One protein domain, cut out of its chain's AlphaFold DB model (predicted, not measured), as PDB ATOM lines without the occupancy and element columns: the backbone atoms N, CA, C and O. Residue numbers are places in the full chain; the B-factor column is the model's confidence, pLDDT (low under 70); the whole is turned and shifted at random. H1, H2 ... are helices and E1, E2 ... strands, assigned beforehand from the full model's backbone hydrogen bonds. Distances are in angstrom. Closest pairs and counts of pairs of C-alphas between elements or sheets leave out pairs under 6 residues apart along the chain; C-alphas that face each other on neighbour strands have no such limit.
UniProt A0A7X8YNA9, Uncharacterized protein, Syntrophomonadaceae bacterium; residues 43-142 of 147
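Overview. This is residues 43 to 142 of the 147 residues of an uncharacterized protein of Syntrophomonadaceae bacterium (UniProt A0A7X8YNA9). A single strongly twisted sheet of five antiparallel strands makes the body, with the short helix H1 packed on it, closest to E1 at Phe 49 and Ala 68 and reaching one end of E4 at Ile 45 and Ala 113. Beyond the end of E5, at the last printed residues, the small helix H2 lies off the sheet. The printed part has 100 residues, with named elements in the order H1, E1, E2, E3, E4, E5, H2; the sheet runs E4, E3, E2, E1, E5, and the class is mixed, helices and strands. The whole is compact, with a radius of gyration of the C-alphas of 13.3 A and a rounded outline of 38 by 30 by 28 A.

Arrangement. H1, residues 43 to 51, is on the sheet, with 29 pairs of C-alphas within 10 A. Its closest C-alphas to E1, residues 67 to 74, are those of Phe 49 and Ala 68, 6.4 A apart. E2, residues 84 to 90, forms a hairpin with E1, with N 72 and O 86 within hydrogen-bond range at 2.8 A. E3, residues 95 to 105, forms a hairpin with E2 at 139 degrees between directions, and N 87 and O 98 are 2.8 A apart. E4, residues 113 to 122, forms a hairpin with E3, with N 99 and O 119 at 2.8 A. E1, E2, E3 and E4 are a meander, each strand the antiparallel neighbour of the one before. The C-alphas of Ile 45 in H1 and Ala 113 in E4, the closest of that pair, are 7.4 A apart. E5, residues 131 to 135, is apart from E4 and is the antiparallel neighbour of E1, with N 134 and O 71 at 2.8 A. E4 and E5 are the edge strands. H2, residues 138 to 141, is not on the sheet and is apart from H1. In H1 every O i to N i+4 pair is within hydrogen-bond range; H2 is too short for such a pair, but its one O i to N i+3 pair is within range.

Along the chain. H1 begins at C-alpha 43, (-17.012, 35.302, 56.846), and is 12.7 A long from first to last C-alpha. E1 measures 20.9 A and bends by 51 degrees at residue 70; E2 measures 19.8 A. E3, the longest strand, spans 28.3 A to C-alpha 105 at (-8.225, 46.593, 60.275). E4 measures 25.4 A and bends by 60 degrees at residue 119. E5 measures 12.6 A, and H2 measures 5.9 A, ending at C-alpha 141, (-30.907, 30.936, 50.232).

Size, cuts and confidence. The two C-alphas farthest apart, those of His 93 and Asp 107, are 38.1 A apart. The printed part has no cut. The link from H1 to E1, residues 52 to 66, is long. The mean pLDDT of the printed part is 88.3; residue 63 and residues 138 to 142 are under 70.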
ATOM      1  N   ILE A  43     -15.566  35.046  56.740       91.44
ATOM      2  CA  ILE A  43     -17.012  35.302  56.846       91.44
ATOM      3  C   ILE A  43     -17.299  36.804  56.946       91.44
ATOM      4  O   ILE A  43     -18.255  37.281  56.341       91.44
ATOM      5  N   SER A  44     -16.478  37.549  57.692       91.94
ATOM      6  CA  SER A  44     -16.622  39.003  57.789       91.94
ATOM      7  C   SER A  44     -16.364  39.658  56.437       91.94
ATOM      8  O   SER A  44     -17.208  40.419  55.987       91.94
ATOM      9  N   ILE A  45     -15.292  39.262  55.739       93.38
ATOM     10  CA  ILE A  45     -14.994  39.760  54.387       93.38
ATOM     11  C   ILE A  45     -16.161  39.473  53.437       93.38
ATOM     12  O   ILE A  45     -16.630  40.359  52.731       93.38
ATOM     13  N   MET A  46     -16.693  38.249  53.454       93.31
ATOM     14  CA  MET A  46     -17.865  37.904  52.647       93.31
ATOM     15  C   MET A  46     -19.074  38.793  52.960       93.31
ATOM     16  O   MET A  46     -19.798  39.166  52.043       93.31
ATOM     17  N   ASN A  47     -19.318  39.122  54.230       91.12
ATOM     18  CA  ASN A  47     -20.420  40.003  54.617       91.12
ATOM     19  C   ASN A  47     -20.179  41.458  54.195       91.12
ATOM     20  O   ASN A  47     -21.121  42.114  53.746       91.12
ATOM     21  N   ASP A  48     -18.941  41.941  54.282       91.88
ATOM     22  CA  ASP A  48     -18.576  43.283  53.830       91.88
ATOM     23  C   ASP A  48     -18.880  43.422  52.334       91.88
ATOM     24  O   ASP A  48     -19.683  44.269  51.952       91.88
ATOM     25  N   PHE A  49     -18.396  42.496  51.500       92.25
ATOM     26  CA  PHE A  49     -18.630  42.499  50.047       92.25
ATOM     27  C   PHE A  49     -20.097  42.312  49.621       92.25
ATOM     28  O   PHE A  49     -20.436  42.573  48.469       92.25
ATOM     29  N   ARG A  50     -20.993  41.888  50.525       87.69
ATOM     30  CA  ARG A  50     -22.447  41.882  50.268       87.69
ATOM     31  C   ARG A  50     -23.106  43.231  50.475       87.69
ATOM     32  O   ARG A  50     -24.154  43.490  49.892       87.69
ATOM     33  N   THR A  51     -22.576  44.011  51.408       86.00
ATOM     34  CA  THR A  51     -23.240  45.216  51.918       86.00
ATOM     35  C   THR A  51     -22.562  46.490  51.450       86.00
ATOM     36  O   THR A  51     -23.211  47.533  51.390       86.00
ATOM     37  N   MET A  52     -21.277  46.409  51.115       85.62
ATOM     38  CA  MET A  52     -20.496  47.538  50.655       85.62
ATOM     39  C   MET A  52     -20.770  47.834  49.183       85.62
ATOM     40  O   MET A  52     -21.027  46.942  48.374       85.62
ATOM     41  N   ASP A  53     -20.651  49.110  48.837       84.12
ATOM     42  CA  ASP A  53     -20.517  49.512  47.447       84.12
ATOM     43  C   ASP A  53     -19.123  49.093  46.964       84.12
ATOM     44  O   ASP A  53     -18.113  49.549  47.500       84.12
ATOM     45  N   ILE A  54     -19.074  48.182  45.990       83.94
ATOM     46  CA  ILE A  54     -17.816  47.663  45.449       83.94
ATOM     47  C   ILE A  54     -17.177  48.731  44.572       83.94
ATOM     48  O   ILE A  54     -17.753  49.145  43.564       83.94
ATOM     49  N   ASP A  55     -15.970  49.138  44.950       80.06
ATOM     50  CA  ASP A  55     -15.105  49.944  44.102       80.06
ATOM     51  C   ASP A  55     -14.351  48.999  43.159       80.06
ATOM     52  O   ASP A  55     -13.443  48.276  43.581       80.06
ATOM     53  N   ALA A  56     -14.817  48.915  41.914       79.69
ATOM     54  CA  ALA A  56     -14.202  48.107  40.867       79.69
ATOM     55  C   ALA A  56     -13.202  48.965  40.068       79.69
ATOM     56  O   ALA A  56     -13.479  50.142  39.830       79.69
ATOM     57  N   PRO A  57     -12.064  48.407  39.607       78.00
ATOM     58  CA  PRO A  57     -11.107  49.157  38.789       78.00
ATOM     59  C   PRO A  57     -11.701  49.711  37.483       78.00
ATOM     60  O   PRO A  57     -11.254  50.757  37.004       78.00
ATOM     61  N   SER A  58     -12.689  49.027  36.902       80.00
ATOM     62  CA  SER A  58     -13.379  49.435  35.676       80.00
ATOM     63  C   SER A  58     -14.743  50.080  35.925       80.00
ATOM     64  O   SER A  58     -15.446  49.804  36.900       80.00
ATOM     65  N   GLU A  59     -15.151  50.940  34.983       79.69
ATOM     66  CA  GLU A  59     -16.496  51.512  34.967       79.69
ATOM     67  C   GLU A  59     -17.535  50.495  34.446       79.69
ATOM     68  O   GLU A  59     -17.309  49.846  33.420       79.69
ATOM     69  N   PRO A  60     -18.710  50.390  35.090       78.56
ATOM     70  CA  PRO A  60     -19.783  49.493  34.665       78.56
ATOM     71  C   PRO A  60     -20.419  49.957  33.348       78.56
ATOM     72  O   PRO A  60     -20.655  51.149  33.127       78.56
ATOM     73  N   VAL A  61     -20.788  49.008  32.481       73.69
ATOM     74  CA  VAL A  61     -21.071  49.277  31.054       73.69
ATOM     75  C   VAL A  61     -22.398  50.022  30.822       73.69
ATOM     76  O   VAL A  61     -22.640  50.542  29.734       73.69
ATOM     77  N   LEU A  62     -23.246  50.164  31.847       72.38
ATOM     78  CA  LEU A  62     -24.540  50.861  31.764       72.38
ATOM     79  C   LEU A  62     -24.850  51.758  32.976       72.38
ATOM     80  O   LEU A  62     -26.017  52.009  33.281       72.38
ATOM     81  N   GLY A  63     -23.822  52.234  33.686       68.38
ATOM     82  CA  GLY A  63     -24.016  53.037  34.903       68.38
ATOM     83  C   GLY A  63     -24.663  52.255  36.054       68.38
ATOM     84  O   GLY A  63     -25.269  52.852  36.946       68.38
ATOM     85  N   GLY A  64     -24.573  50.921  35.998       76.44
ATOM     86  CA  GLY A  64     -24.925  50.021  37.091       76.44
ATOM     87  C   GLY A  64     -23.864  50.022  38.191       76.44
ATOM     88  O   GLY A  64     -23.039  50.927  38.273       76.44
ATOM     89  N   LYS A  65     -23.883  49.000  39.043       84.56
ATOM     90  CA  LYS A  65     -22.823  48.727  40.019       84.56
ATOM     91  C   LYS A  65     -22.399  47.274  39.867       84.56
ATOM     92  O   LYS A  65     -23.256  46.426  39.619       84.56
ATOM     93  N   PHE A  66     -21.112  47.005  40.040       89.38
ATOM     94  CA  PHE A  66     -20.639  45.639  40.195       89.38
ATOM     95  C   PHE A  66     -21.115  45.073  41.533       89.38
ATOM     96  O   PHE A  66     -21.164  45.779  42.542       89.38
ATOM     97  N   PHE A  67     -21.456  43.792  41.538       90.12
ATOM     98  CA  PHE A  67     -21.741  43.029  42.745       90.12
ATOM     99  C   PHE A  67     -20.872  41.771  42.781       90.12
ATOM    100  O   PHE A  67     -20.628  41.138  41.754       90.12
ATOM    101  N   ALA A  68     -20.379  41.419  43.970       93.31
ATOM    102  CA  ALA A  68     -19.496  40.275  44.157       93.31
ATOM    103  C   ALA A  68     -20.291  38.967  44.086       93.31
ATOM    104  O   ALA A  68     -21.289  38.787  44.788       93.31
ATOM    105  N   THR A  69     -19.819  38.038  43.264       93.75
ATOM    106  CA  THR A  69     -20.418  36.714  43.069       93.75
ATOM    107  C   THR A  69     -19.637  35.639  43.817       93.75
ATOM    108  O   THR A  69     -20.235  34.803  44.498       93.75
ATOM    109  N   GLU A  70     -18.305  35.696  43.764       94.75
ATOM    110  CA  GLU A  70     -17.405  34.760  44.437       94.75
ATOM    111  C   GLU A  70     -16.192  35.487  45.024       94.75
ATOM    112  O   GLU A  70     -15.711  36.473  44.469       94.75
ATOM    113  N   ILE A  71     -15.660  34.963  46.127       96.00
ATOM    114  CA  ILE A  71     -14.369  35.384  46.682       96.00
ATOM    115  C   ILE A  71     -13.449  34.167  46.754       96.00
ATOM    116  O   ILE A  71     -13.849  33.105  47.236       96.00
ATOM    117  N   LEU A  72     -12.219  34.321  46.272       96.69
ATOM    118  CA  LEU A  72     -11.191  33.290  46.271       96.69
ATOM    119  C   LEU A  72     -10.112  33.680  47.281       96.69
ATOM    120  O   LEU A  72      -9.363  34.637  47.075       96.69
ATOM    121  N   PHE A  73     -10.024  32.913  48.366       96.94
ATOM    122  CA  PHE A  73      -9.012  33.097  49.404       96.94
ATOM    123  C   PHE A  73      -7.835  32.141  49.180       96.94
ATOM    124  O   PHE A  73      -8.090  30.944  49.023       96.94
ATOM    125  N   PRO A  74      -6.576  32.612  49.213       96.62
ATOM    126  CA  PRO A  74      -5.412  31.728  49.245       96.62
ATOM    127  C   PRO A  74      -5.518  30.681  50.367       96.62
ATOM    128  O   PRO A  74      -6.093  30.947  51.427       96.62
ATOM    129  N   ALA A  75      -4.967  29.483  50.167       94.25
ATOM    130  CA  ALA A  75      -5.027  28.402  51.157       94.25
ATOM    131  C   ALA A  75      -4.392  28.765  52.514       94.25
ATOM    132  O   ALA A  75      -4.780  28.216  53.547       94.25
ATOM    133  N   ASP A  76      -3.432  29.685  52.520       94.06
ATOM    134  CA  ASP A  76      -2.721  30.180  53.696       94.06
ATOM    135  C   ASP A  76      -3.241  31.531  54.215       94.06
ATOM    136  O   ASP A  76      -2.618  32.099  55.109       94.06
ATOM    137  N   PHE A  77      -4.386  32.007  53.712       95.31
ATOM    138  CA  PHE A  77      -4.982  33.292  54.075       95.31
ATOM    139  C   PHE A  77      -5.297  33.401  55.574       95.31
ATOM    140  O   PHE A  77      -6.037  32.580  56.131       95.31
ATOM    141  N   LYS A  78      -4.787  34.452  56.226       94.19
ATOM    142  CA  LYS A  78      -4.949  34.706  57.670       94.19
ATOM    143  C   LYS A  78      -5.848  35.899  57.988       94.19
ATOM    144  O   LYS A  78      -6.130  36.122  59.163       94.19
ATOM    145  N   GLY A  79      -6.293  36.648  56.983       93.25
ATOM    146  CA  GLY A  79      -7.050  37.886  57.128       93.25
ATOM    147  C   GLY A  79      -6.244  39.039  57.719       93.25
ATOM    148  O   GLY A  79      -6.798  39.822  58.486       93.25
ATOM    149  N   GLN A  80      -4.944  39.120  57.443       94.75
ATOM    150  CA  GLN A  80      -4.060  40.165  57.973       94.75
ATOM    151  C   GLN A  80      -3.901  41.330  56.989       94.75
ATOM    152  O   GLN A  80      -4.087  41.177  55.785       94.75
ATOM    153  N   VAL A  81      -3.520  42.500  57.509       94.12
ATOM    154  CA  VAL A  81      -3.153  43.655  56.675       94.12
ATOM    155  C   VAL A  81      -2.042  43.264  55.698       94.12
ATOM    156  O   VAL A  81      -1.060  42.630  56.083       94.12
ATOM    157  N   GLY A  82      -2.203  43.663  54.441       94.12
ATOM    158  CA  GLY A  82      -1.303  43.356  53.337       94.12
ATOM    159  C   GLY A  82      -1.605  42.042  52.619       94.12
ATOM    160  O   GLY A  82      -1.023  41.810  51.564       94.12
ATOM    161  N   GLU A  83      -2.497  41.192  53.138       95.62
ATOM    162  CA  GLU A  83      -2.900  39.981  52.421       95.62
ATOM    163  C   GLU A  83      -3.847  40.298  51.265       95.62
ATOM    164  O   GLU A  83      -4.717  41.171  51.355       95.62
ATOM    165  N   GLU A  84      -3.668  39.543  50.184       96.56
ATOM    166  CA  GLU A  84      -4.394  39.695  48.931       96.56
ATOM    167  C   GLU A  84      -5.349  38.521  48.702       96.56
ATOM    168  O   GLU A  84      -5.080  37.373  49.068       96.56
ATOM    169  N   PHE A  85      -6.481  38.810  48.075       96.88
ATOM    170  CA  PHE A  85      -7.476  37.826  47.662       96.88
ATOM    171  C   PHE A  85      -8.152  38.287  46.372       96.88
ATOM    172  O   PHE A  85      -8.024  39.446  45.971       96.88
ATOM    173  N   TYR A  86      -8.870  37.385  45.709       97.00
ATOM    174  CA  TYR A  86      -9.568  37.714  44.468       97.00
ATOM    175  C   TYR A  86     -11.069  37.754  44.684       97.00
ATOM    176  O   TYR A  86     -11.628  36.955  45.436       97.00
ATOM    177  N   VAL A  87     -11.722  38.664  43.978       96.12
ATOM    178  CA  VAL A  87     -13.168  38.832  43.981       96.12
ATOM    179  C   VAL A  87     -13.640  38.758  42.543       96.12
ATOM    180  O   VAL A  87     -13.202  39.537  41.695       96.12
ATOM    181  N   ARG A  88     -14.533  37.812  42.268       95.25
ATOM    182  CA  ARG A  88     -15.284  37.764  41.017       95.25
ATOM    183  C   ARG A  88     -16.541  38.588  41.190       95.25
ATOM    184  O   ARG A  88     -17.238  38.461  42.200       95.25
ATOM    185  N   MET A  89     -16.812  39.449  40.224       93.69
ATOM    186  CA  MET A  89     -17.937  40.373  40.271       93.69
ATOM    187  C   MET A  89     -18.548  40.554  38.890       93.69
ATOM    188  O   MET A  89     -17.881  40.368  37.873       93.69
ATOM    189  N   GLU A  90     -19.820  40.926  38.857       91.31
ATOM    190  CA  GLU A  90     -20.541  41.186  37.615       91.31
ATOM    191  C   GLU A  90     -21.461  42.407  37.748       91.31
ATOM    192  O   GLU A  90     -21.879  42.759  38.849       91.31
ATOM    193  N   ASP A  91     -21.763  43.070  36.630       88.44
ATOM    194  CA  ASP A  91     -22.735  44.177  36.544       88.44
ATOM    195  C   ASP A  91     -24.016  43.776  35.772       88.44
ATOM    196  O   ASP A  91     -24.828  44.615  35.366       88.44
ATOM    197  N   GLY A  92     -24.184  42.470  35.533       85.38
ATOM    198  CA  GLY A  92     -25.237  41.879  34.704       85.38
ATOM    199  C   GLY A  92     -24.940  41.857  33.197       85.38
ATOM    200  O   GLY A  92     -25.715  41.265  32.446       85.38
ATOM    201  N   HIS A  93     -23.839  42.467  32.744       86.19
ATOM    202  CA  HIS A  93     -23.418  42.487  31.337       86.19
ATOM    203  C   HIS A  93     -21.981  42.002  31.164       86.19
ATOM    204  O   HIS A  93     -21.682  41.280  30.212       86.19
ATOM    205  N   VAL A  94     -21.107  42.401  32.084       88.31
ATOM    206  CA  VAL A  94     -19.700  42.029  32.138       88.31
ATOM    207  C   VAL A  94     -19.430  41.362  33.478       88.31
ATOM    208  O   VAL A  94     -19.912  41.811  34.518       88.31
ATOM    209  N   ALA A  95     -18.651  40.287  33.432       91.12
ATOM    210  CA  ALA A  95     -18.034  39.682  34.598       91.12
ATOM    211  C   ALA A  95     -16.535  39.987  34.563       91.12
ATOM    212  O   ALA A  95     -15.923  39.951  33.494       91.12
ATOM    213  N   ILE A  96     -15.959  40.284  35.722       93.19
ATOM    214  CA  ILE A  96     -14.530  40.550  35.892       93.19
ATOM    215  C   ILE A  96     -14.019  39.858  37.151       93.19
ATOM    216  O   ILE A  96     -14.786  39.536  38.067       93.19
ATOM    217  N   THR A  97     -12.706  39.674  37.211       95.50
ATOM    218  CA  THR A  97     -12.011  39.260  38.430       95.50
ATOM    219  C   THR A  97     -11.091  40.388  38.870       95.50
ATOM    220  O   THR A  97     -10.330  40.903  38.060       95.50
ATOM    221  N   ALA A  98     -11.115  40.768  40.145       95.19
ATOM    222  CA  ALA A  98     -10.214  41.784  40.679       95.19
ATOM    223  C   ALA A  98      -9.472  41.290  41.922       95.19
ATOM    224  O   ALA A  98     -10.035  40.572  42.751       95.19
ATOM    225  N   THR A  99      -8.208  41.683  42.056       96.25
ATOM    226  CA  THR A  99      -7.424  41.489  43.281       96.25
ATOM    227  C   THR A  99      -7.716  42.617  44.258       96.25
ATOM    228  O   THR A  99      -7.650  43.788  43.884       96.25
ATOM    229  N   TYR A 100      -7.966  42.259  45.513       96.31
ATOM    230  CA  TYR A 100      -8.087  43.188  46.631       96.31
ATOM    231  C   TYR A 100      -7.031  42.897  47.681       96.31
ATOM    232  O   TYR A 100      -6.706  41.736  47.931       96.31
ATOM    233  N   ARG A 101      -6.550  43.955  48.332       96.69
ATOM    234  CA  ARG A 101      -5.655  43.872  49.486       96.69
ATOM    235  C   ARG A 101      -6.315  44.454  50.724       96.69
ATOM    236  O   ARG A 101      -6.998  45.471  50.640       96.69
ATOM    237  N   ILE A 102      -6.106  43.814  51.872       96.00
ATOM    238  CA  ILE A 102      -6.514  44.370  53.167       96.00
ATOM    239  C   ILE A 102      -5.558  45.514  53.517       96.00
ATOM    240  O   ILE A 102      -4.387  45.266  53.793       96.00
ATOM    241  N   GLU A 103      -6.050  46.747  53.544       94.00
ATOM    242  CA  GLU A 103      -5.236  47.923  53.885       94.00
ATOM    243  C   GLU A 103      -5.214  48.187  55.387       94.00
ATOM    244  O   GLU A 103      -4.163  48.401  55.988       94.00
ATOM    245  N   GLU A 104      -6.385  48.151  56.017       91.88
ATOM    246  CA  GLU A 104      -6.539  48.496  57.424       91.88
ATOM    247  C   GLU A 104      -7.538  47.564  58.101       91.88
ATOM    248  O   GLU A 104      -8.497  47.102  57.481       91.88
ATOM    249  N   LEU A 105      -7.309  47.309  59.392       92.12
ATOM    250  CA  LEU A 105      -8.225  46.593  60.275       92.12
ATOM    251  C   LEU A 105      -8.630  47.511  61.428       92.12
ATOM    252  O   LEU A 105      -7.761  48.098  62.079       92.12
ATOM    253  N   THR A 106      -9.930  47.613  61.702       86.31
ATOM    254  CA  THR A 106     -10.432  48.389  62.840       86.31
ATOM    255  C   THR A 106     -10.160  47.678  64.166       86.31
ATOM    256  O   THR A 106      -9.979  46.460  64.231       86.31
ATOM    257  N   ASP A 107     -10.152  48.457  65.249       80.75
ATOM    258  CA  ASP A 107     -10.005  47.954  66.623       80.75
ATOM    259  C   ASP A 107     -11.306  47.368  67.200       80.75
ATOM    260  O   ASP A 107     -11.346  46.954  68.362       80.75
ATOM    261  N   ASP A 108     -12.378  47.337  66.407       77.94
ATOM    262  CA  ASP A 108     -13.681  46.855  66.840       77.94
ATOM    263  C   ASP A 108     -13.714  45.328  66.983       77.94
ATOM    264  O   ASP A 108     -12.860  44.588  66.496       77.94
ATOM    265  N   THR A 109     -14.722  44.823  67.694       75.50
ATOM    266  CA  THR A 109     -14.986  43.384  67.801       75.50
ATOM    267  C   THR A 109     -16.416  43.101  67.328       75.50
ATOM    268  O   THR A 109     -17.355  43.435  68.056       75.50
ATOM    269  N   PRO A 110     -16.617  42.470  66.153       75.00
ATOM    270  CA  PRO A 110     -15.594  41.946  65.237       75.00
ATOM    271  C   PRO A 110     -14.820  43.050  64.495       75.00
ATOM    272  O   PRO A 110     -15.373  44.115  64.229       75.00
ATOM    273  N   ALA A 111     -13.556  42.771  64.158       83.06
ATOM    274  CA  ALA A 111     -12.712  43.685  63.392       83.06
ATOM    275  C   ALA A 111     -13.267  43.847  61.974       83.06
ATOM    276  O   ALA A 111     -13.586  42.851  61.318       83.06
ATOM    277  N   GLN A 112     -13.368  45.090  61.515       86.31
ATOM    278  CA  GLN A 112     -13.754  45.428  60.147       86.31
ATOM    279  C   GLN A 112     -12.503  45.690  59.315       86.31
ATOM    280  O   GLN A 112     -11.482  46.105  59.864       86.31
ATOM    281  N   ALA A 113     -12.576  45.452  58.007       91.62
ATOM    282  CA  ALA A 113     -11.453  45.655  57.104       91.62
ATOM    283  C   ALA A 113     -11.785  46.672  56.009       91.62
ATOM    284  O   ALA A 113     -12.906  46.717  55.503       91.62
ATOM    285  N   THR A 114     -10.782  47.461  55.634       92.94
ATOM    286  CA  THR A 114     -10.809  48.302  54.433       92.94
ATOM    287  C   THR A 114     -10.015  47.609  53.333       92.94
ATOM    288  O   THR A 114      -8.936  47.072  53.595       92.94
ATOM    289  N   TYR A 115     -10.536  47.633  52.107       94.50
ATOM    290  CA  TYR A 115      -9.962  46.921  50.969       94.50
ATOM    291  C   TYR A 115      -9.548  47.894  49.864       94.50
ATOM    292  O   TYR A 115     -10.322  48.781  49.510       94.50
ATOM    293  N   GLU A 116      -8.361  47.701  49.294       94.19
ATOM    294  CA  GLU A 116      -7.904  48.427  48.104       94.19
ATOM    295  C   GLU A 116      -7.969  47.505  46.875       94.19
ATOM    296  O   GLU A 116      -7.376  46.420  46.912       94.19
ATOM    297  N   PRO A 117      -8.666  47.899  45.791       94.00
ATOM    298  CA  PRO A 117      -8.596  47.186  44.523       94.00
ATOM    299  C   PRO A 117      -7.234  47.438  43.861       94.00
ATOM    300  O   PRO A 117      -6.844  48.581  43.631       94.00
ATOM    301  N   LEU A 118      -6.504  46.372  43.533       93.00
ATOM    302  CA  LEU A 118      -5.154  46.474  42.971       93.00
ATOM    303  C   LEU A 118      -5.126  46.300  41.456       93.00
ATOM    304  O   LEU A 118      -4.516  47.092  40.738       93.00
ATOM    305  N   GLN A 119      -5.742  45.224  40.969       93.50
ATOM    306  CA  GLN A 119      -5.639  44.821  39.573       93.50
ATOM    307  C   GLN A 119      -6.906  44.116  39.106       93.50
ATOM    308  O   GLN A 119      -7.511  43.355  39.856       93.50
ATOM    309  N   GLU A 120      -7.267  44.363  37.850       93.38
ATOM    310  CA  GLU A 120      -8.371  43.716  37.149       93.38
ATOM    311  C   GLU A 120      -7.857  42.673  36.153       93.38
ATOM    312  O   GLU A 120      -6.808  42.847  35.525       93.38
ATOM    313  N   TYR A 121      -8.641  41.611  36.006       94.25
ATOM    314  CA  TYR A 121      -8.455  40.503  35.088       94.25
ATOM    315  C   TYR A 121      -9.791  40.139  34.428       94.25
ATOM    316  O   TYR A 121     -10.872  40.467  34.929       94.25
ATOM    317  N   ASP A 122      -9.703  39.394  33.329       91.81
ATOM    318  CA  ASP A 122     -10.864  38.858  32.624       91.81
ATOM    319  C   ASP A 122     -11.671  37.862  33.488       91.81
ATOM    320  O   ASP A 122     -11.203  37.320  34.497       91.81
ATOM    321  N   ALA A 123     -12.920  37.612  33.088       88.44
ATOM    322  CA  ALA A 123     -13.849  36.729  33.801       88.44
ATOM    323  C   ALA A 123     -13.341  35.285  33.961       88.44
ATOM    324  O   ALA A 123     -13.691  34.608  34.926       88.44
ATOM    325  N   ASP A 124     -12.558  34.800  32.998       89.94
ATOM    326  CA  ASP A 124     -12.018  33.441  32.951       89.94
ATOM    327  C   ASP A 124     -10.653  33.311  33.639       89.94
ATOM    328  O   ASP A 124     -10.057  32.232  33.615       89.94
ATOM    329  N   TYR A 125     -10.172  34.380  34.280       94.00
ATOM    330  CA  TYR A 125      -8.938  34.337  35.045       94.00
ATOM    331  C   TYR A 125      -9.027  33.337  36.207       94.00
ATOM    332  O   TYR A 125      -9.974  33.328  37.010       94.00
ATOM    333  N   ASP A 126      -7.992  32.506  36.297       92.81
ATOM    334  CA  ASP A 126      -7.811  31.500  37.335       92.81
ATOM    335  C   ASP A 126      -6.460  31.750  38.022       92.81
ATOM    336  O   ASP A 126      -5.419  31.645  37.363       92.81
ATOM    337  N   PRO A 127      -6.445  32.164  39.303       92.44
ATOM    338  CA  PRO A 127      -5.208  32.510  39.986       92.44
ATOM    339  C   PRO A 127      -4.323  31.277  40.208       92.44
ATOM    340  O   PRO A 127      -4.797  30.196  40.553       92.44
ATOM    341  N   GLU A 128      -3.008  31.445  40.054       92.75
ATOM    342  CA  GLU A 128      -2.050  30.365  40.299       92.75
ATOM    343  C   GLU A 128      -1.982  30.008  41.793       92.75
ATOM    344  O   GLU A 128      -1.620  30.844  42.620       92.75
ATOM    345  N   GLY A 129      -2.264  28.751  42.141       92.94
ATOM    346  CA  GLY A 129      -2.106  28.225  43.499       92.94
ATOM    347  C   GLY A 129      -3.361  27.543  44.037       92.94
ATOM    348  O   GLY A 129      -4.323  27.299  43.312       92.94
ATOM    349  N   ASP A 130      -3.335  27.218  45.329       95.31
ATOM    350  CA  ASP A 130      -4.478  26.625  46.019       95.31
ATOM    351  C   ASP A 130      -5.367  27.729  46.596       95.31
ATOM    352  O   ASP A 130      -4.943  28.495  47.466       95.31
ATOM    353  N   TYR A 131      -6.620  27.775  46.144       95.38
ATOM    354  CA  TYR A 131      -7.613  28.743  46.602       95.38
ATOM    355  C   TYR A 131      -8.858  28.051  47.149       95.38
ATOM    356  O   TYR A 131      -9.346  27.052  46.621       95.38
ATOM    357  N   THR A 132      -9.407  28.624  48.215       94.44
ATOM    358  CA  THR A 132     -10.746  28.300  48.697       94.44
ATOM    359  C   THR A 132     -11.737  29.290  48.106       94.44
ATOM    360  O   THR A 132     -11.765  30.457  48.498       94.44
ATOM    361  N   THR A 133     -12.593  28.809  47.209       94.44
ATOM    362  CA  THR A 133     -13.683  29.606  46.634       94.44
ATOM    363  C   THR A 133     -14.880  29.646  47.577       94.44
ATOM    364  O   THR A 133     -15.332  28.619  48.096       94.44
ATOM    365  N   LYS A 134     -15.415  30.845  47.800       94.38
ATOM    366  CA  LYS A 134     -16.638  31.096  48.560       94.38
ATOM    367  C   LYS A 134     -17.648  31.814  47.675       94.38
ATOM    368  O   LYS A 134     -17.431  32.960  47.295       94.38
ATOM    369  N   SER A 135     -18.763  31.149  47.383       92.25
ATOM    370  CA  SER A 135     -19.884  31.759  46.665       92.25
ATOM    371  C   SER A 135     -20.672  32.690  47.586       92.25
ATOM    372  O   SER A 135     -21.020  32.327  48.717       92.25
ATOM    373  N   LEU A 136     -20.970  33.896  47.104       88.12
ATOM    374  CA  LEU A 136     -21.844  34.840  47.792       88.12
ATOM    375  C   LEU A 136     -23.318  34.603  47.447       88.12
ATOM    376  O   LEU A 136     -24.167  34.957  48.266       88.12
ATOM    377  N   ILE A 137     -23.596  33.961  46.307       78.50
ATOM    378  CA  ILE A 137     -24.938  33.725  45.757       78.50
ATOM    379  C   ILE A 137     -25.674  32.618  46.531       78.50
ATOM    380  O   ILE A 137     -26.839  32.776  46.881       78.50
ATOM    381  N   GLU A 138     -25.010  31.507  46.864       64.25
ATOM    382  CA  GLU A 138     -25.673  30.354  47.511       64.25
ATOM    383  C   GLU A 138     -26.069  30.605  48.975       64.25
ATOM    384  O   GLU A 138     -26.999  30.006  49.518       64.25
ATOM    385  N   TRP A 139     -25.382  31.522  49.647       52.72
ATOM    386  CA  TRP A 139     -25.629  31.804  51.059       52.72
ATOM    387  C   TRP A 139     -26.903  32.628  51.298       52.72
ATOM    388  O   TRP A 139     -27.417  32.620  52.414       52.72
ATOM    389  N   SER A 140     -27.429  33.329  50.283       52.66
ATOM    390  CA  SER A 140     -28.677  34.089  50.433       52.66
ATOM    391  C   SER A 140     -29.905  33.179  50.553       52.66
ATOM    392  O   SER A 140     -30.937  33.620  51.047       52.66
ATOM    393  N   SER A 141     -29.807  31.908  50.139       52.31
ATOM    394  CA  SER A 141     -30.907  30.936  50.232       52.31
ATOM    395  C   SER A 141     -31.037  30.221  51.582       52.31
ATOM    396  O   SER A 141     -32.036  29.550  51.800       52.31
ATOM    397  N   ILE A 142     -30.079  30.367  52.504       54.50
ATOM    398  CA  ILE A 142     -30.097  29.645  53.796       54.50
ATOM    399  C   ILE A 142     -30.867  30.424  54.889       54.50
ATOM    400  O   ILE A 142     -31.166  29.880  55.947       54.50
TER     401      ILE A 142